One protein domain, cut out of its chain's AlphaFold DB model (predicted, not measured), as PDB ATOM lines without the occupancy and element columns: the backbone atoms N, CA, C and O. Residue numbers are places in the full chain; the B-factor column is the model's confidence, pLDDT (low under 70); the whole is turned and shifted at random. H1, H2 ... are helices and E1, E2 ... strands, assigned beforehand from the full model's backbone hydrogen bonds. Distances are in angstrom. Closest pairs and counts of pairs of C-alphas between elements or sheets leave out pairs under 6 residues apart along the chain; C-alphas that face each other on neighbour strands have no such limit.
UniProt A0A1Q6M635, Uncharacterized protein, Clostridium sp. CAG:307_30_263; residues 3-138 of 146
ATOM      1  N   LYS A   3     170.250 198.918 182.645       92.81
ATOM      2  CA  LYS A   3     170.488 197.487 182.863       92.81
ATOM      3  C   LYS A   3     171.442 196.943 181.809       92.81
ATOM      4  O   LYS A   3     171.589 197.536 180.741       92.81
ATOM      5  N   GLU A   4     172.072 195.819 182.112       95.69
ATOM      6  CA  GLU A   4     172.885 195.094 181.139       95.69
ATOM      7  C   GLU A   4     171.965 194.304 180.208       95.69
ATOM      8  O   GLU A   4     171.007 193.672 180.657       95.69
ATOM      9  N   LEU A   5     172.228 194.393 178.908       97.44
ATOM     10  CA  LEU A   5     171.526 193.636 177.883       97.44
ATOM     11  C   LEU A   5     172.561 192.945 177.002       97.44
ATOM     12  O   LEU A   5     173.516 193.579 176.557       97.44
ATOM     13  N   TYR A   6     172.354 191.666 176.738       98.06
ATOM     14  CA  TYR A   6     173.254 190.837 175.954       98.06
ATOM     15  C   TYR A   6     172.573 190.447 174.652       98.06
ATOM     16  O   TYR A   6     171.503 189.845 174.672       98.06
ATOM     17  N   LEU A   7     173.178 190.796 173.524       97.38
ATOM     18  CA  LEU A   7     172.838 190.215 172.232       97.38
ATOM     19  C   LEU A   7     173.601 188.902 172.091       97.38
ATOM     20  O   LEU A   7     174.818 188.894 172.255       97.38
ATOM     21  N   VAL A   8     172.887 187.823 171.783       96.62
ATOM     22  CA  VAL A   8     173.484 186.565 171.323       96.62
ATOM     23  C   VAL A   8     173.170 186.422 169.843       96.62
ATOM     24  O   VAL A   8     172.025 186.606 169.423       96.62
ATOM     25  N   GLU A   9     174.191 186.103 169.067       94.62
ATOM     26  CA  GLU A   9     174.136 185.969 167.616       94.62
ATOM     27  C   GLU A   9     175.038 184.809 167.170       94.62
ATOM     28  O   GLU A   9     176.026 184.508 167.848       94.62
ATOM     29  N   THR A  10     174.697 184.149 166.062       93.38
ATOM     30  CA  THR A  10     175.661 183.322 165.327       93.38
ATOM     31  C   THR A  10     176.282 184.153 164.216       93.38
ATOM     32  O   THR A  10     175.611 184.997 163.619       93.38
ATOM     33  N   VAL A  11     177.575 183.952 163.991       91.56
ATOM     34  CA  VAL A  11     178.366 184.649 162.978       91.56
ATOM     35  C   VAL A  11     179.129 183.602 162.182       91.56
ATOM     36  O   VAL A  11     179.861 182.813 162.777       91.56
ATOM     37  N   ASN A  12     178.962 183.592 160.864       90.44
ATOM     38  CA  ASN A  12     179.783 182.813 159.946       90.44
ATOM     39  C   ASN A  12     180.591 183.780 159.082       90.44
ATOM     40  O   ASN A  12     180.027 184.481 158.242       90.44
ATOM     41  N   TYR A  13     181.895 183.860 159.321       86.62
ATOM     42  CA  TYR A  13     182.768 184.730 158.543       86.62
ATOM     43  C   TYR A  13     183.098 184.074 157.200       86.62
ATOM     44  O   TYR A  13     183.603 182.953 157.164       86.62
ATOM     45  N   ALA A  14     182.866 184.789 156.101       83.12
ATOM     46  CA  ALA A  14     183.198 184.322 154.762       83.12
ATOM     47  C   ALA A  14     184.575 184.839 154.314       83.12
ATOM     48  O   ALA A  14     185.497 184.052 154.091       83.12
ATOM     49  N   TYR A  15     184.731 186.157 154.164       81.19
ATOM     50  CA  TYR A  15     185.969 186.811 153.720       81.19
ATOM     51  C   TYR A  15     185.935 188.319 154.014       81.19
ATOM     52  O   TYR A  15     184.906 188.847 154.415       81.19
ATOM     53  N   PHE A  16     187.046 189.023 153.791       83.44
ATOM     54  CA  PHE A  16     187.110 190.485 153.868       83.44
ATOM     55  C   PHE A  16     187.042 191.066 152.454       83.44
ATOM     56  O   PHE A  16     187.878 190.732 151.611       83.44
ATOM     57  N   ASP A  17     186.049 191.907 152.179       77.38
ATOM     58  CA  ASP A  17     185.917 192.622 150.914       77.38
ATOM     59  C   ASP A  17     186.838 193.850 150.914       77.38
ATOM     60  O   ASP A  17     186.574 194.852 151.579       77.38
ATOM     61  N   GLU A  18     187.931 193.787 150.150       82.62
ATOM     62  CA  GLU A  18     188.895 194.889 150.038       82.62
ATOM     63  C   GLU A  18     188.336 196.129 149.325       82.62
ATOM     64  O   GLU A  18     188.862 197.229 149.508       82.62
ATOM     65  N   LYS A  19     187.295 195.981 148.500       76.00
ATOM     66  CA  LYS A  19     186.697 197.098 147.762       76.00
ATOM     67  C   LYS A  19     185.865 197.967 148.694       76.00
ATOM     68  O   LYS A  19     185.979 199.193 148.650       76.00
ATOM     69  N   ASP A  20     185.066 197.318 149.530       67.75
ATOM     70  CA  ASP A  20     184.172 197.986 150.473       67.75
ATOM     71  C   ASP A  20     184.812 198.148 151.865       67.75
ATOM     72  O   ASP A  20     184.296 198.892 152.699       67.75
ATOM     73  N   MET A  21     185.991 197.547 152.084       79.00
ATOM     74  CA  MET A  21     186.739 197.532 153.347       79.00
ATOM     75  C   MET A  21     185.913 196.953 154.508       79.00
ATOM     76  O   MET A  21     185.892 197.513 155.610       79.00
ATOM     77  N   GLU A  22     185.223 195.837 154.257       74.88
ATOM     78  CA  GLU A  22     184.249 195.233 155.175       74.88
ATOM     79  C   GLU A  22     184.415 193.716 155.311       74.88
ATOM     80  O   GLU A  22     184.701 193.018 154.342       74.88
ATOM     81  N   ASP A  23     184.186 193.198 156.520       80.81
ATOM     82  CA  ASP A  23     184.019 191.760 156.733       80.81
ATOM     83  C   ASP A  23     182.677 191.313 156.135       80.81
ATOM     84  O   ASP A  23     181.620 191.876 156.441       80.81
ATOM     85  N   VAL A  24     182.716 190.283 155.295       78.94
ATOM     86  CA  VAL A  24     181.539 189.590 154.779       78.94
ATOM     87  C   VAL A  24     181.228 188.452 155.738       78.94
ATOM     88  O   VAL A  24     181.934 187.444 155.786       78.94
ATOM     89  N   GLU A  25     180.179 188.642 156.532       85.56
ATOM     90  CA  GLU A  25     179.735 187.704 157.560       85.56
ATOM     91  C   GLU A  25     178.231 187.447 157.438       85.56
ATOM     92  O   GLU A  25     177.442 188.393 157.367       85.56
ATOM     93  N   ASP A  26     177.817 186.184 157.541       85.81
ATOM     94  CA  ASP A  26     176.419 185.855 157.807       85.81
ATOM     95  C   ASP A  26     176.160 185.981 159.307       85.81
ATOM     96  O   ASP A  26     176.761 185.276 160.123       85.81
ATOM     97  N   ARG A  27     175.260 186.891 159.690       88.88
ATOM     98  CA  ARG A  27     174.935 187.169 161.096       88.88
ATOM     99  C   ARG A  27     173.466 186.914 161.383       88.88
ATOM    100  O   ARG A  27     172.592 187.585 160.833       88.88
ATOM    101  N   TYR A  28     173.193 186.028 162.336       89.75
ATOM    102  CA  TYR A  28     171.833 185.720 162.775       89.75
ATOM    103  C   TYR A  28     171.632 186.088 164.239       89.75
ATOM    104  O   TYR A  28     172.271 185.549 165.142       89.75
ATOM    105  N   ILE A  29     170.690 186.999 164.493       93.19
ATOM    106  CA  ILE A  29     170.293 187.367 165.853       93.19
ATOM    107  C   ILE A  29     169.510 186.205 166.471       93.19
ATOM    108  O   ILE A  29     168.406 185.884 166.037       93.19
ATOM    109  N   ILE A  30     170.048 185.625 167.541       94.94
ATOM    110  CA  ILE A  30     169.363 184.596 168.337       94.94
ATOM    111  C   ILE A  30     168.378 185.255 169.304       94.94
ATOM    112  O   ILE A  30     167.269 184.762 169.518       94.94
ATOM    113  N   GLY A  31     168.780 186.383 169.894       95.56
ATOM    114  CA  GLY A  31     167.919 187.186 170.752       95.56
ATOM    115  C   GLY A  31     168.677 188.177 171.628       95.56
ATOM    116  O   GLY A  31     169.908 188.228 171.649       95.56
ATOM    117  N   TYR A  32     167.908 188.953 172.392       97.38
ATOM    118  CA  TYR A  32     168.420 189.877 173.403       97.38
ATOM    119  C   TYR A  32     168.034 189.384 174.790       97.38
ATOM    120  O   TYR A  32     166.867 189.087 175.029       97.38
ATOM    121  N   PHE A  33     168.976 189.353 175.726       97.44
ATOM    122  CA  PHE A  33     168.792 188.736 177.033       97.44
ATOM    123  C   PHE A  33     169.218 189.670 178.160       97.44
ATOM    124  O   PHE A  33     170.261 190.316 178.093       97.44
ATOM    125  N   ASP A  34     168.411 189.721 179.212       96.06
ATOM    126  CA  ASP A  34     168.788 190.289 180.512       96.06
ATOM    127  C   ASP A  34     168.684 189.253 181.646       96.06
ATOM    128  O   ASP A  34     169.082 189.526 182.777       96.06
ATOM    129  N   ASN A  35     168.185 188.051 181.338       96.62
ATOM    130  CA  ASN A  35     168.151 186.912 182.236       96.62
ATOM    131  C   ASN A  35     169.293 185.932 181.888       96.62
ATOM    132  O   ASN A  35     169.257 185.316 180.815       96.62
ATOM    133  N   PRO A  36     170.273 185.728 182.791       96.19
ATOM    134  CA  PRO A  36     171.407 184.837 182.548       96.19
ATOM    135  C   PRO A  36     171.030 183.373 182.284       96.19
ATOM    136  O   PRO A  36     171.699 182.707 181.496       96.19
ATOM    137  N   GLU A  37     169.968 182.858 182.909       97.38
ATOM    138  CA  GLU A  37     169.535 181.464 182.732       97.38
ATOM    139  C   GLU A  37     168.968 181.234 181.329       97.38
ATOM    140  O   GLU A  37     169.296 180.245 180.669       97.38
ATOM    141  N   ILE A  38     168.155 182.177 180.845       96.81
ATOM    142  CA  ILE A  38     167.576 182.106 179.498       96.81
ATOM    143  C   ILE A  38     168.671 182.297 178.446       96.81
ATOM    144  O   ILE A  38     168.712 181.551 177.468       96.81
ATOM    145  N   MET A  39     169.599 183.228 178.677       96.88
ATOM    146  CA  MET A  39     170.762 183.426 177.809       96.88
ATOM    147  C   MET A  39     171.614 182.156 177.706       96.88
ATOM    148  O   MET A  39     171.951 181.726 176.605       96.88
ATOM    149  N   LYS A  40     171.922 181.513 178.841       96.75
ATOM    150  CA  LYS A  40     172.682 180.257 178.867       96.75
ATOM    151  C   LYS A  40     171.990 179.175 178.038       96.75
ATOM    152  O   LYS A  40     172.643 178.519 177.231       96.75
ATOM    153  N   ARG A  41     170.668 179.030 178.183       95.38
ATOM    154  CA  ARG A  41     169.877 178.093 177.377       95.38
ATOM    155  C   ARG A  41     169.964 178.408 175.881       95.38
ATOM    156  O   ARG A  41     170.124 177.484 175.092       95.38
ATOM    157  N   ALA A  42     169.881 179.681 175.491       94.69
ATOM    158  CA  ALA A  42     170.019 180.087 174.092       94.69
ATOM    159  C   ALA A  42     171.395 179.691 173.527       94.69
ATOM    160  O   ALA A  42     171.464 179.049 172.482       94.69
ATOM    161  N   ILE A  43     172.475 179.972 174.263       95.00
ATOM    162  CA  ILE A  43     173.852 179.615 173.881       95.00
ATOM    163  C   ILE A  43     174.020 178.095 173.747       95.00
ATOM    164  O   ILE A  43     174.599 177.619 172.774       95.00
ATOM    165  N   GLU A  44     173.500 177.313 174.697       94.50
ATOM    166  CA  GLU A  44     173.537 175.846 174.629       94.50
ATOM    167  C   GLU A  44     172.806 175.305 173.399       94.50
ATOM    168  O   GLU A  44     173.255 174.331 172.795       94.50
ATOM    169  N   MET A  45     171.680 175.915 173.022       92.00
ATOM    170  CA  MET A  45     170.943 175.515 171.827       92.00
ATOM    171  C   MET A  45     171.688 175.891 170.542       92.00
ATOM    172  O   MET A  45     171.727 175.070 169.629       92.00
ATOM    173  N   CYS A  46     172.327 177.065 170.493       91.19
ATOM    174  CA  CYS A  46     173.162 177.472 169.359       91.19
ATOM    175  C   CYS A  46     174.344 176.519 169.186       91.19
ATOM    176  O   CYS A  46     174.518 175.944 168.123       91.19
ATOM    177  N   ASN A  47     175.094 176.238 170.253       91.44
ATOM    178  CA  ASN A  47     176.250 175.338 170.191       91.44
ATOM    179  C   ASN A  47     175.914 173.907 169.747       91.44
ATOM    180  O   ASN A  47     176.791 173.205 169.257       91.44
ATOM    181  N   LYS A  48     174.668 173.455 169.935       90.25
ATOM    182  CA  LYS A  48     174.218 172.131 169.481       90.25
ATOM    183  C   LYS A  48     173.873 172.074 167.996       90.25
ATOM    184  O   LYS A  48     173.834 170.972 167.459       90.25
ATOM    185  N   LYS A  49     173.533 173.210 167.388       85.88
ATOM    186  CA  LYS A  49     172.992 173.277 166.025       85.88
ATOM    187  C   LYS A  49     173.839 174.087 165.050       85.88
ATOM    188  O   LYS A  49     173.568 174.010 163.863       85.88
ATOM    189  N   LYS A  50     174.787 174.876 165.553       85.75
ATOM    190  CA  LYS A  50     175.650 175.703 164.722       85.75
ATOM    191  C   LYS A  50     176.438 174.835 163.745       85.75
ATOM    192  O   LYS A  50     176.853 173.726 164.102       85.75
ATOM    193  N   GLU A  51     176.668 175.365 162.559       86.81
ATOM    194  CA  GLU A  51     177.590 174.763 161.604       86.81
ATOM    195  C   GLU A  51     179.037 174.826 162.146       86.81
ATOM    196  O   GLU A  51     179.335 175.622 163.046       86.81
ATOM    197  N   PRO A  52     179.962 173.977 161.656       86.44
ATOM    198  CA  PRO A  52     181.338 173.934 162.158       86.44
ATOM    199  C   PRO A  52     182.063 175.286 162.129       86.44
ATOM    200  O   PRO A  52     182.805 175.588 163.065       86.44
ATOM    201  N   ASP A  53     181.798 176.084 161.095       87.19
ATOM    202  CA  ASP A  53     182.441 177.378 160.846       87.19
ATOM    203  C   ASP A  53     181.672 178.561 161.468       87.19
ATOM    204  O   ASP A  53     182.133 179.698 161.448       87.19
ATOM    205  N   GLU A  54     180.516 178.301 162.090       91.12
ATOM    206  CA  GLU A  54     179.756 179.315 162.815       91.12
ATOM    207  C   GLU A  54     180.289 179.519 164.238       91.12
ATOM    208  O   GLU A  54     180.530 178.579 165.008       91.12
ATOM    209  N   GLU A  55     180.367 180.775 164.659       93.56
ATOM    210  CA  GLU A  55     180.702 181.174 166.020       93.56
ATOM    211  C   GLU A  55     179.496 181.774 166.742       93.56
ATOM    212  O   GLU A  55     178.692 182.495 166.163       93.56
ATOM    213  N   VAL A  56     179.376 181.505 168.046       94.50
ATOM    214  CA  VAL A  56     178.387 182.180 168.898       94.50
ATOM    215  C   VAL A  56     179.045 183.413 169.499       94.50
ATOM    216  O   VAL A  56     179.925 183.296 170.354       94.50
ATOM    217  N   LYS A  57     178.594 184.598 169.092       95.38
ATOM    218  CA  LYS A  57     179.096 185.882 169.584       95.38
ATOM    219  C   LYS A  57     178.114 186.488 170.580       95.38
ATOM    220  O   LYS A  57     176.895 186.375 170.451       95.38
ATOM    221  N   ILE A  58     178.669 187.111 171.619       97.00
ATOM    222  CA  ILE A  58     177.901 187.759 172.684       97.00
ATOM    223  C   ILE A  58     178.346 189.212 172.781       97.00
ATOM    224  O   ILE A  58     179.484 189.493 173.157       97.00
ATOM    225  N   THR A  59     177.432 190.135 172.497       97.38
ATOM    226  CA  THR A  59     177.690 191.576 172.574       97.38
ATOM    227  C   THR A  59     176.944 192.175 173.762       97.38
ATOM    228  O   THR A  59     175.734 192.003 173.909       97.38
ATOM    229  N   LYS A  60     177.666 192.887 174.634       97.62
ATOM    230  CA  LYS A  60     177.113 193.521 175.838       97.62
ATOM    231  C   LYS A  60     176.771 194.989 175.580       97.62
ATOM    232  O   LYS A  60     177.621 195.751 175.132       97.62
ATOM    233  N   TYR A  61     175.571 195.402 175.982       96.69
ATOM    234  CA  TYR A  61     175.092 196.782 175.910       96.69
ATOM    235  C   TYR A  61     174.709 197.334 177.287       96.69
ATOM    236  O   TYR A  61     174.106 196.648 178.116       96.69
ATOM    237  N   SER A  62     174.998 198.622 177.500       95.44
ATOM    238  CA  SER A  62     174.435 199.407 178.602       95.44
ATOM    239  C   SER A  62     173.086 199.986 178.169       95.44
ATOM    240  O   SER A  62     173.017 200.965 177.425       95.44
ATOM    241  N   PHE A  63     171.989 199.357 178.591       94.56
ATOM    242  CA  PHE A  63     170.663 199.634 178.050       94.56
ATOM    243  C   PHE A  63     169.815 200.495 178.993       94.56
ATOM    244  O   PHE A  63     169.380 200.062 180.062       94.56
ATOM    245  N   SER A  64     169.547 201.736 178.578       93.00
ATOM    246  CA  SER A  64     168.710 202.682 179.326       93.00
ATOM    247  C   SER A  64     167.232 202.540 178.957       93.00
ATOM    248  O   SER A  64     166.821 202.956 177.869       93.00
ATOM    249  N   CYS A  65     166.425 201.988 179.867       91.94
ATOM    250  CA  CYS A  65     165.019 201.642 179.641       91.94
ATOM    251  C   CYS A  65     164.099 201.982 180.829       91.94
ATOM    252  O   CYS A  65     164.540 202.446 181.889       91.94
ATOM    253  N   SER A  66     162.793 201.764 180.643       91.56
ATOM    254  CA  SER A  66     161.818 201.765 181.744       91.56
ATOM    255  C   SER A  66     161.867 200.447 182.530       91.56
ATOM    256  O   SER A  66     162.405 199.451 182.043       91.56
ATOM    257  N   SER A  67     161.316 200.432 183.747       86.81
ATOM    258  CA  SER A  67     161.397 199.280 184.660       86.81
ATOM    259  C   SER A  67     160.699 198.022 184.189       86.81
ATOM    260  O   SER A  67     161.170 196.928 184.472       86.81
ATOM    261  N   ASN A  68     159.640 198.168 183.402       88.31
ATOM    262  CA  ASN A  68     158.841 197.046 182.919       88.31
ATOM    263  C   ASN A  68     159.021 196.811 181.415       88.31
ATOM    264  O   ASN A  68     158.154 196.230 180.762       88.31
ATOM    265  N   GLN A  69     160.123 197.294 180.838       93.88
ATOM    266  CA  GLN A  69     160.385 197.140 179.416       93.88
ATOM    267  C   GLN A  69     160.784 195.699 179.077       93.88
ATOM    268  O   GLN A  69     161.875 195.251 179.425       93.88
ATOM    269  N   LYS A  70     159.896 195.005 178.357       95.69
ATOM    270  CA  LYS A  70     160.043 193.596 177.944       95.69
ATOM    271  C   LYS A  70     160.575 193.407 176.520       95.69
ATOM    272  O   LYS A  70     160.664 192.285 176.046       95.69
ATOM    273  N   TYR A  71     160.864 194.492 175.813       96.75
ATOM    274  CA  TYR A  71     161.304 194.465 174.420       96.75
ATOM    275  C   TYR A  71     162.276 195.607 174.135       96.75
ATOM    276  O   TYR A  71     162.265 196.640 174.814       96.75
ATOM    277  N   VAL A  72     163.080 195.440 173.096       97.38
ATOM    278  CA  VAL A  72     163.919 196.479 172.502       97.38
ATOM    279  C   VAL A  72     163.412 196.833 171.109       97.38
ATOM    280  O   VAL A  72     162.654 196.078 170.502       97.38
ATOM    281  N   TYR A  73     163.805 198.001 170.622       97.88
ATOM    282  CA  TYR A  73     163.641 198.372 169.224       97.88
ATOM    283  C   TYR A  73     165.002 198.323 168.557       97.88
ATOM    284  O   TYR A  73     165.949 198.905 169.076       97.88
ATOM    285  N   VAL A  74     165.101 197.644 167.429       97.31
ATOM    286  CA  VAL A  74     166.352 197.501 166.687       97.31
ATOM    287  C   VAL A  74     166.151 198.154 165.334       97.31
ATOM    288  O   VAL A  74     165.149 197.902 164.661       97.31
ATOM    289  N   LEU A  75     167.070 199.048 164.984       97.56
ATOM    290  CA  LEU A  75     167.134 199.627 163.654       97.56
ATOM    291  C   LEU A  75     167.911 198.651 162.768       97.56
ATOM    292  O   LEU A  75     169.014 198.248 163.127       97.56
ATOM    293  N   PHE A  76     167.327 198.297 161.633       95.81
ATOM    294  CA  PHE A  76     167.950 197.512 160.575       95.81
ATOM    295  C   PHE A  76     168.144 198.401 159.353       95.81
ATOM    296  O   PHE A  76     167.354 199.326 159.146       95.81
ATOM    297  N   TYR A  77     169.175 198.114 158.571       95.12
ATOM    298  CA  TYR A  77     169.433 198.716 157.270       95.12
ATOM    299  C   TYR A  77     169.709 197.608 156.263       95.12
ATOM    300  O   TYR A  77     170.650 196.839 156.435       95.12
ATOM    301  N   GLU A  78     168.863 197.532 155.247       93.12
ATOM    302  CA  GLU A  78     168.862 196.478 154.240       93.12
ATOM    303  C   GLU A  78     168.785 197.113 152.860       93.12
ATOM    304  O   GLU A  78     167.994 198.039 152.643       93.12
ATOM    305  N   TYR A  79     169.611 196.639 151.939       92.19
ATOM    306  CA  TYR A  79     169.546 197.028 150.538       92.19
ATOM    307  C   TYR A  79     170.246 195.992 149.672       92.19
ATOM    308  O   TYR A  79     171.114 195.269 150.153       92.19
ATOM    309  N   SER A  80     169.927 196.001 148.387       90.81
ATOM    310  CA  SER A  80     170.633 195.213 147.384       90.81
ATOM    311  C   SER A  80     171.303 196.129 146.366       90.81
ATOM    312  O   SER A  80     170.862 197.263 146.139       90.81
ATOM    313  N   THR A  81     172.365 195.652 145.732       89.69
ATOM    314  CA  THR A  81     172.975 196.284 144.553       89.69
ATOM    315  C   THR A  81     172.866 195.347 143.358       89.69
ATOM    316  O   THR A  81     172.784 194.134 143.526       89.69
ATOM    317  N   LEU A  82     172.821 195.915 142.151       88.31
ATOM    318  CA  LEU A  82     172.844 195.165 140.895       88.31
ATOM    319  C   LEU A  82     174.034 195.649 140.067       88.31
ATOM    320  O   LEU A  82     174.010 196.766 139.547       88.31
ATOM    321  N   ILE A  83     175.071 194.822 139.954       84.94
ATOM    322  CA  ILE A  83     176.288 195.130 139.192       84.94
ATOM    323  C   ILE A  83     176.484 194.021 138.164       84.94
ATOM    324  O   ILE A  83     176.449 192.848 138.509       84.94
ATOM    325  N   ASP A  84     176.620 194.388 136.888       89.12
ATOM    326  CA  ASP A  84     176.818 193.448 135.773       89.12
ATOM    327  C   ASP A  84     175.791 192.291 135.702       89.12
ATOM    328  O   ASP A  84     176.058 191.227 135.152       89.12
ATOM    329  N   GLY A  85     174.573 192.527 136.206       87.31
ATOM    330  CA  GLY A  85     173.482 191.545 136.220       87.31
ATOM    331  C   GLY A  85     173.443 190.643 137.458       87.31
ATOM    332  O   GLY A  85     172.527 189.828 137.565       87.31
ATOM    333  N   GLU A  86     174.374 190.808 138.396       86.50
ATOM    334  CA  GLU A  86     174.433 190.060 139.652       86.50
ATOM    335  C   GLU A  86     173.902 190.899 140.820       86.50
ATOM    336  O   GLU A  86     174.272 192.065 140.988       86.50
ATOM    337  N   TYR A  87     172.998 190.302 141.603       87.31
ATOM    338  CA  TYR A  87     172.447 190.906 142.813       87.31
ATOM    339  C   TYR A  87     173.318 190.569 144.023       87.31
ATOM    340  O   TYR A  87     173.616 189.396 144.250       87.31
ATOM    341  N   THR A  88     173.634 191.581 144.830       84.56
ATOM    342  CA  THR A  88     174.270 191.410 146.145       84.56
ATOM    343  C   THR A  88     173.396 192.037 147.216       84.56
ATOM    344  O   THR A  88     173.075 193.224 147.129       84.56
ATOM    345  N   ASP A  89     173.032 191.254 148.229       86.31
ATOM    346  CA  ASP A  89     172.210 191.694 149.354       86.31
ATOM    347  C   ASP A  89     173.082 192.098 150.544       86.31
ATOM    348  O   ASP A  89     174.025 191.402 150.916       86.31
ATOM    349  N   TYR A  90     172.737 193.216 151.175       86.12
ATOM    350  CA  TYR A  90     173.431 193.741 152.343       86.12
ATOM    351  C   TYR A  90     172.459 193.903 153.506       86.12
ATOM    352  O   TYR A  90     171.392 194.509 153.373       86.12
ATOM    353  N   TYR A  91     172.866 193.413 154.677       89.00
ATOM    354  CA  TYR A  91     172.055 193.414 155.888       89.00
ATOM    355  C   TYR A  91     172.850 193.921 157.091       89.00
ATOM    356  O   TYR A  91     173.871 193.356 157.473       89.00
ATOM    357  N   TYR A  92     172.342 194.966 157.744       91.31
ATOM    358  CA  TYR A  92     172.933 195.533 158.954       91.31
ATOM    359  C   TYR A  92     171.881 195.745 160.037       91.31
ATOM    360  O   TYR A  92     170.719 196.059 159.769       91.31
ATOM    361  N   TYR A  93     172.316 195.679 161.291       93.88
ATOM    362  CA  TYR A  93     171.546 196.127 162.445       93.88
ATOM    363  C   TYR A  93     172.413 196.907 163.416       93.88
ATOM    364  O   TYR A  93     173.625 196.717 163.508       93.88
ATOM    365  N   PHE A  94     171.762 197.794 164.156       95.56
ATOM    366  CA  PHE A  94     172.424 198.728 165.056       95.56
ATOM    367  C   PHE A  94     172.067 198.457 166.516       95.56
ATOM    368  O   PHE A  94     171.221 197.619 166.837       95.56
ATOM    369  N   GLU A  95     172.728 199.185 167.419       95.75
ATOM    370  CA  GLU A  95     172.520 199.031 168.857       95.75
ATOM    371  C   GLU A  95     171.034 199.131 169.252       95.75
ATOM    372  O   GLU A  95     170.305 200.001 168.754       95.75
ATOM    373  N   PRO A  96     170.571 198.282 170.188       96.94
ATOM    374  CA  PRO A  96     169.176 198.256 170.589       96.94
ATOM    375  C   PRO A  96     168.772 199.557 171.289       96.94
ATOM    376  O   PRO A  96     169.397 200.039 172.234       96.94
ATOM    377  N   CYS A  97     167.636 200.093 170.874       97.38
ATOM    378  CA  CYS A  97     167.037 201.308 171.393       97.38
ATOM    379  C   CYS A  97     165.853 201.008 172.315       97.38
ATOM    380  O   CYS A  97     165.077 200.070 172.132       97.38
ATOM    381  N   SER A  98     165.644 201.872 173.310       96.69
ATOM    382  CA  SER A  98     164.533 201.707 174.252       96.69
ATOM    383  C   SER A  98     163.175 202.134 173.693       96.69
ATOM    384  O   SER A  98     162.143 201.780 174.254       96.69
ATOM    385  N   ASN A  99     163.154 202.927 172.624       96.81
ATOM    386  CA  ASN A  99     161.939 203.380 171.956       96.81
ATOM    387  C   ASN A  99     162.227 203.740 170.493       96.81
ATOM    388  O   ASN A  99     163.374 203.981 170.119       96.81
ATOM    389  N   VAL A 100     161.161 203.834 169.697       97.31
ATOM    390  CA  VAL A 100     161.213 204.193 168.271       97.31
ATOM    391  C   VAL A 100     161.888 205.549 168.041       97.31
ATOM    392  O   VAL A 100     162.670 205.686 167.110       97.31
ATOM    393  N   SER A 101     161.651 206.545 168.902       97.75
ATOM    394  CA  SER A 101     162.263 207.875 168.747       97.75
ATOM    395  C   SER A 101     163.794 207.823 168.804       97.75
ATOM    396  O   SER A 101     164.452 208.525 168.040       97.75
ATOM    397  N   LYS A 102     164.375 206.966 169.653       97.44
ATOM    398  CA  LYS A 102     165.827 206.744 169.683       97.44
ATOM    399  C   LYS A 102     166.336 206.079 168.399       97.44
ATOM    400  O   LYS A 102     167.330 206.559 167.868       97.44
ATOM    401  N   CYS A 103     165.632 205.078 167.859       97.81
ATOM    402  CA  CYS A 103     165.976 204.501 166.551       97.81
ATOM    403  C   CYS A 103     165.930 205.553 165.439       97.81
ATOM    404  O   CYS A 103     166.819 205.597 164.602       97.81
ATOM    405  N   LEU A 104     164.917 206.425 165.432       97.81
ATOM    406  CA  LEU A 104     164.806 207.490 164.431       97.81
ATOM    407  C   LEU A 104     165.962 208.489 164.538       97.81
ATOM    408  O   LEU A 104     166.516 208.875 163.516       97.81
ATOM    409  N   LYS A 105     166.377 208.857 165.757       98.00
ATOM    410  CA  LYS A 105     167.580 209.679 165.962       98.00
ATOM    411  C   LYS A 105     168.834 208.976 165.443       98.00
ATOM    412  O   LYS A 105     169.604 209.593 164.722       98.00
ATOM    413  N   GLN A 106     169.013 207.696 165.770       97.44
ATOM    414  CA  GLN A 106     170.139 206.893 165.283       97.44
ATOM    415  C   GLN A 106     170.156 206.825 163.750       97.44
ATOM    416  O   GLN A 106     171.194 207.071 163.150       97.44
ATOM    417  N   LYS A 107     169.000 206.597 163.113       97.31
ATOM    418  CA  LYS A 107     168.832 206.657 161.656       97.31
ATOM    419  C   LYS A 107     169.268 208.009 161.086       97.31
ATOM    420  O   LYS A 107     170.046 208.035 160.141       97.31
ATOM    421  N   THR A 108     168.804 209.121 161.659       97.12
ATOM    422  CA  THR A 108     169.193 210.466 161.202       97.12
ATOM    423  C   THR A 108     170.699 210.705 161.314       97.12
ATOM    424  O   THR A 108     171.275 211.335 160.434       97.12
ATOM    425  N   GLU A 109     171.349 210.204 162.366       97.56
ATOM    426  CA  GLU A 109     172.808 210.292 162.499       97.56
ATOM    427  C   GLU A 109     173.535 209.414 161.473       97.56
ATOM    428  O   GLU A 109     174.476 209.879 160.837       97.56
ATOM    429  N   LEU A 110     173.071 208.180 161.254       96.75
ATOM    430  CA  LEU A 110     173.632 207.275 160.247       96.75
ATOM    431  C   LEU A 110     173.539 207.871 158.840       96.75
ATOM    432  O   LEU A 110     174.513 207.821 158.103       96.75
ATOM    433  N   GLN A 111     172.420 208.515 158.500       94.94
ATOM    434  CA  GLN A 111     172.208 209.170 157.204       94.94
ATOM    435  C   GLN A 111     173.133 210.373 156.936       94.94
ATOM    436  O   GLN A 111     173.078 210.939 155.849       94.94
ATOM    437  N   LYS A 112     173.991 210.777 157.884       95.56
ATOM    438  CA  LYS A 112     175.077 211.744 157.631       95.56
ATOM    439  C   LYS A 112     176.325 211.090 157.033       95.56
ATOM    440  O   LYS A 112     177.195 211.796 156.535       95.56
ATOM    441  N   ASN A 113     176.437 209.768 157.129       93.44
ATOM    442  CA  ASN A 113     177.500 208.989 156.514       93.44
ATOM    443  C   ASN A 113     177.030 208.517 155.131       93.44
ATOM    444  O   ASN A 113     175.947 207.944 155.005       93.44
ATOM    445  N   GLU A 114     177.865 208.736 154.116       90.44
ATOM    446  CA  GLU A 114     177.611 208.378 152.717       90.44
ATOM    447  C   GLU A 114     177.179 206.914 152.546       90.44
ATOM    448  O   GLU A 114     176.250 206.633 151.787       90.44
ATOM    449  N   LYS A 115     177.744 205.992 153.342       89.44
ATOM    450  CA  LYS A 115     177.368 204.570 153.340       89.44
ATOM    451  C   LYS A 115     175.874 204.352 153.580       89.44
ATOM    452  O   LYS A 115     175.303 203.427 153.013       89.44
ATOM    453  N   TYR A 116     175.227 205.168 154.405       92.88
ATOM    454  CA  TYR A 116     173.828 204.972 154.801       92.88
ATOM    455  C   TYR A 116     172.874 206.006 154.201       92.88
ATOM    456  O   TYR A 116     171.676 206.003 154.503       92.88
ATOM    457  N   MET A 117     173.384 206.903 153.359       91.50
ATOM    458  CA  MET A 117     172.548 207.810 152.587       91.50
ATOM    459  C   MET A 117     171.742 207.034 151.542       91.50
ATOM    460  O   MET A 117     172.158 205.980 151.048       91.50
ATOM    461  N   HIS A 118     170.567 207.570 151.210       88.62
ATOM    462  CA  HIS A 118     169.797 207.073 150.078       88.62
ATOM    463  C   HIS A 118     170.616 207.254 148.795       88.62
ATOM    464  O   HIS A 118     171.181 208.326 148.572       88.62
ATOM    465  N   ASN A 119     170.677 206.213 147.971       87.62
ATOM    466  CA  ASN A 119     171.430 206.203 146.724       87.62
ATOM    467  C   ASN A 119     170.606 205.483 145.651       87.62
ATOM    468  O   ASN A 119     170.040 204.430 145.926       87.62
ATOM    469  N   GLU A 120     170.554 206.039 144.442       87.31
ATOM    470  CA  GLU A 120     169.795 205.480 143.314       87.31
ATOM    471  C   GLU A 120     170.331 204.118 142.844       87.31
ATOM    472  O   GLU A 120     169.587 203.327 142.273       87.31
ATOM    473  N   ASN A 121     171.598 203.811 143.139       87.06
ATOM    474  CA  ASN A 121     172.217 202.518 142.838       87.06
ATOM    475  C   ASN A 121     171.861 201.424 143.859       87.06
ATOM    476  O   ASN A 121     172.301 200.284 143.712       87.06
ATOM    477  N   LYS A 122     171.113 201.765 144.916       90.81
ATOM    478  CA  LYS A 122     170.668 200.826 145.947       90.81
ATOM    479  C   LYS A 122     169.187 200.529 145.777       90.81
ATOM    480  O   LYS A 122     168.363 201.430 145.640       90.81
ATOM    481  N   ILE A 123     168.857 199.249 145.843       91.94
ATOM    482  CA  ILE A 123     167.493 198.741 145.779       91.94
ATOM    483  C   ILE A 123     167.041 198.473 147.211       91.94
ATOM    484  O   ILE A 123     167.741 197.814 147.975       91.94
ATOM    485  N   TYR A 124     165.891 199.025 147.593       92.25
ATOM    486  CA  TYR A 124     165.357 198.908 148.947       92.25
ATOM    487  C   TYR A 124     164.004 198.194 148.912       92.25
ATOM    488  O   TYR A 124     163.008 198.777 148.484       92.25
ATOM    489  N   ASP A 125     163.955 196.954 149.395       81.19
ATOM    490  CA  ASP A 125     162.735 196.136 149.325       81.19
ATOM    491  C   ASP A 125     161.679 196.554 150.352       81.19
ATOM    492  O   ASP A 125     160.482 196.615 150.072       81.19
ATOM    493  N   ASN A 126     162.130 196.865 151.569       78.12
ATOM    494  CA  ASN A 126     161.255 196.990 152.736       78.12
ATOM    495  C   ASN A 126     160.965 198.441 153.150       78.12
ATOM    496  O   ASN A 126     160.140 198.687 154.036       78.12
ATOM    497  N   SER A 127     161.643 199.427 152.556       88.06
ATOM    498  CA  SER A 127     161.429 200.845 152.859       88.06
ATOM    499  C   SER A 127     161.988 201.754 151.765       88.06
ATOM    500  O   SER A 127     162.631 201.301 150.830       88.06
ATOM    501  N   LYS A 128     161.753 203.068 151.867       88.31
ATOM    502  CA  LYS A 128     162.266 204.041 150.882       88.31
ATOM    503  C   LYS A 128     163.767 204.311 151.000       88.31
ATOM    504  O   LYS A 128     164.351 204.905 150.103       88.31
ATOM    505  N   ASP A 129     164.367 203.969 152.131       92.12
ATOM    506  CA  ASP A 129     165.747 204.321 152.456       92.12
ATOM    507  C   ASP A 129     166.507 203.175 153.123       92.12
ATOM    508  O   ASP A 129     167.473 203.412 153.840       92.12
ATOM    509  N   GLY A 130     166.044 201.940 152.927       94.06
ATOM    510  CA  GLY A 130     166.631 200.712 153.469       94.06
ATOM    511  C   GLY A 130     166.444 200.510 154.969       94.06
ATOM    512  O   GLY A 130     166.653 199.414 155.476       94.06
ATOM    513  N   PHE A 131     166.018 201.533 155.718       96.31
ATOM    514  CA  PHE A 131     165.864 201.417 157.162       96.31
ATOM    515  C   PHE A 131     164.504 200.856 157.574       96.31
ATOM    516  O   PHE A 131     163.462 201.381 157.166       96.31
ATOM    517  N   ARG A 132     164.505 199.887 158.493       95.88
ATOM    518  CA  ARG A 132     163.305 199.425 159.213       95.88
ATOM    519  C   ARG A 132     163.563 199.329 160.713       95.88
ATOM    520  O   ARG A 132     164.687 199.118 161.151       95.88
ATOM    521  N   ILE A 133     162.515 199.479 161.518       96.69
ATOM    522  CA  ILE A 133     162.597 199.313 162.976       96.69
ATOM    523  C   ILE A 133     161.806 198.067 163.351       96.69
ATOM    524  O   ILE A 133     160.595 198.029 163.133       96.69
ATOM    525  N   ALA A 134     162.462 197.077 163.956       95.50
ATOM    526  CA  ALA A 134     161.778 195.916 164.516       95.50
ATOM    527  C   ALA A 134     161.658 196.030 166.034       95.50
ATOM    528  O   ALA A 134     162.519 196.595 166.711       95.50
ATOM    529  N   LYS A 135     160.582 195.464 166.578       96.44
ATOM    530  CA  LYS A 135     160.362 195.321 168.015       96.44
ATOM    531  C   LYS A 135     160.686 193.883 168.412       96.44
ATOM    532  O   LYS A 135     159.949 192.980 168.033       96.44
ATOM    533  N   VAL A 136     161.743 193.689 169.195       95.75
ATOM    534  CA  VAL A 136     162.264 192.365 169.569       95.75
ATOM    535  C   VAL A 136     162.059 192.134 171.061       95.75
ATOM    536  O   VAL A 136     162.393 192.995 171.878       95.75
ATOM    537  N   TRP A 137     161.483 190.994 171.440       96.56
ATOM    538  CA  TRP A 137     161.253 190.658 172.846       96.56
ATOM    539  C   TRP A 137     162.560 190.290 173.552       96.56
ATOM    540  O   TRP A 137     163.385 189.552 173.023       96.56
ATOM    541  N   ILE A 138     162.734 190.804 174.768       96.50
ATOM    542  CA  ILE A 138     163.855 190.441 175.634       96.50
ATOM    543  C   ILE A 138     163.560 189.067 176.241       96.50
ATOM    544  O   ILE A 138     162.434 188.804 176.669       96.50
TER     545      ILE A 138
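This is residues 3 to 138 of the 146 residues of an uncharacterized protein of Clostridium sp. CAG:307_30_263 (UniProt A0A1Q6M635). The domain is two lobes set edge to edge, each a strongly twisted sheet of three antiparallel strands with one helix over one face: E2, E1 and E3 with H1, then E5, E4 and E6 with H2. The two helices lie far from each other on the outside, with the sheets between them, and the lobes meet chiefly where edge strand E2 comes to E6 and E5. The printed part has 136 residues, with two named helices and six named strands in the order E1 E2 H1 E3 E4 E5 H2 E6; the class is mixed, helices and strands. It is compact, with a radius of gyration of the C-alphas of 16.5 A, and spans 49 by 39 by 22 A.

In the first sheet E1, residues 3 to 17, is the inner strand between E2, residues 22 to 33, and E3, residues 54 to 64. E1 and E2 form a hairpin, with N 10 and O 28 at 2.9 A, within hydrogen-bond range. E1 and E3 are antiparallel at 140 degrees, with N 5 and O 61 at 3.0 A. E1 bends by 89 degrees at residue 14 and E2 by 70 degrees at residue 26. H1, residues 36 to 49, is on this sheet, making two layers, a helix on one face of a sheet; its height over the sheet is 9.0 A. It lies over E2 and E1, along the strands at 14 degrees to E1 on the local plane; the closest C-alphas of H1 and E1, those of Ile 43 and Val 8, are 7.4 A apart. E2, H1 and E3 form a split strand-helix-strand unit, two strands running the same way with E1 between them, and its crossover is right-handed. In the second sheet E4, residues 71 to 83, is the inner strand between E5, residues 86 to 93, and E6, residues 131 to 137. E4 and E5 form a hairpin, with N 79 and O 90 at 3.1 A; E4 and E6 are antiparallel, with N 74 and O 134 at 2.9 A. H2, residues 100 to 110, is on this sheet, again two layers, at a height of 9.0 A. It lies over E4, slantwise to the strands at 33 degrees to E4 on the local plane, and the closest C-alphas of the two, those of Cys 103 and Leu 75, are 5.8 A apart. E5, H2 and E6 form a second split unit, with E4 between the strands and a right-handed crossover. Between the sheets, the closest C-alphas of E2 and E6 are those of Tyr 32 and Trp 137, 7.2 A apart; E2 and E5 are near each other, and H1 and H2 are apart. Every O i to N i+4 pair in H1 and H2 is within hydrogen-bond range.

E1 begins at C-alpha 3, (170.488, 197.487, 182.863), and is 35.8 A long. E2 is 27.5 A, E3 30.7 A and E4 38.3 A long, and H1 20.2 A. E6 ends at C-alpha 137, (161.253, 190.658, 172.846).

The two C-alphas farthest apart, of Ser 67 and Asp 84, are 51.6 A apart. The printed part has no cut, and the link from H2 to E6, residues 111 to 130, is long. The mean pLDDT of the printed part is 91.8, with residue 20 under 70.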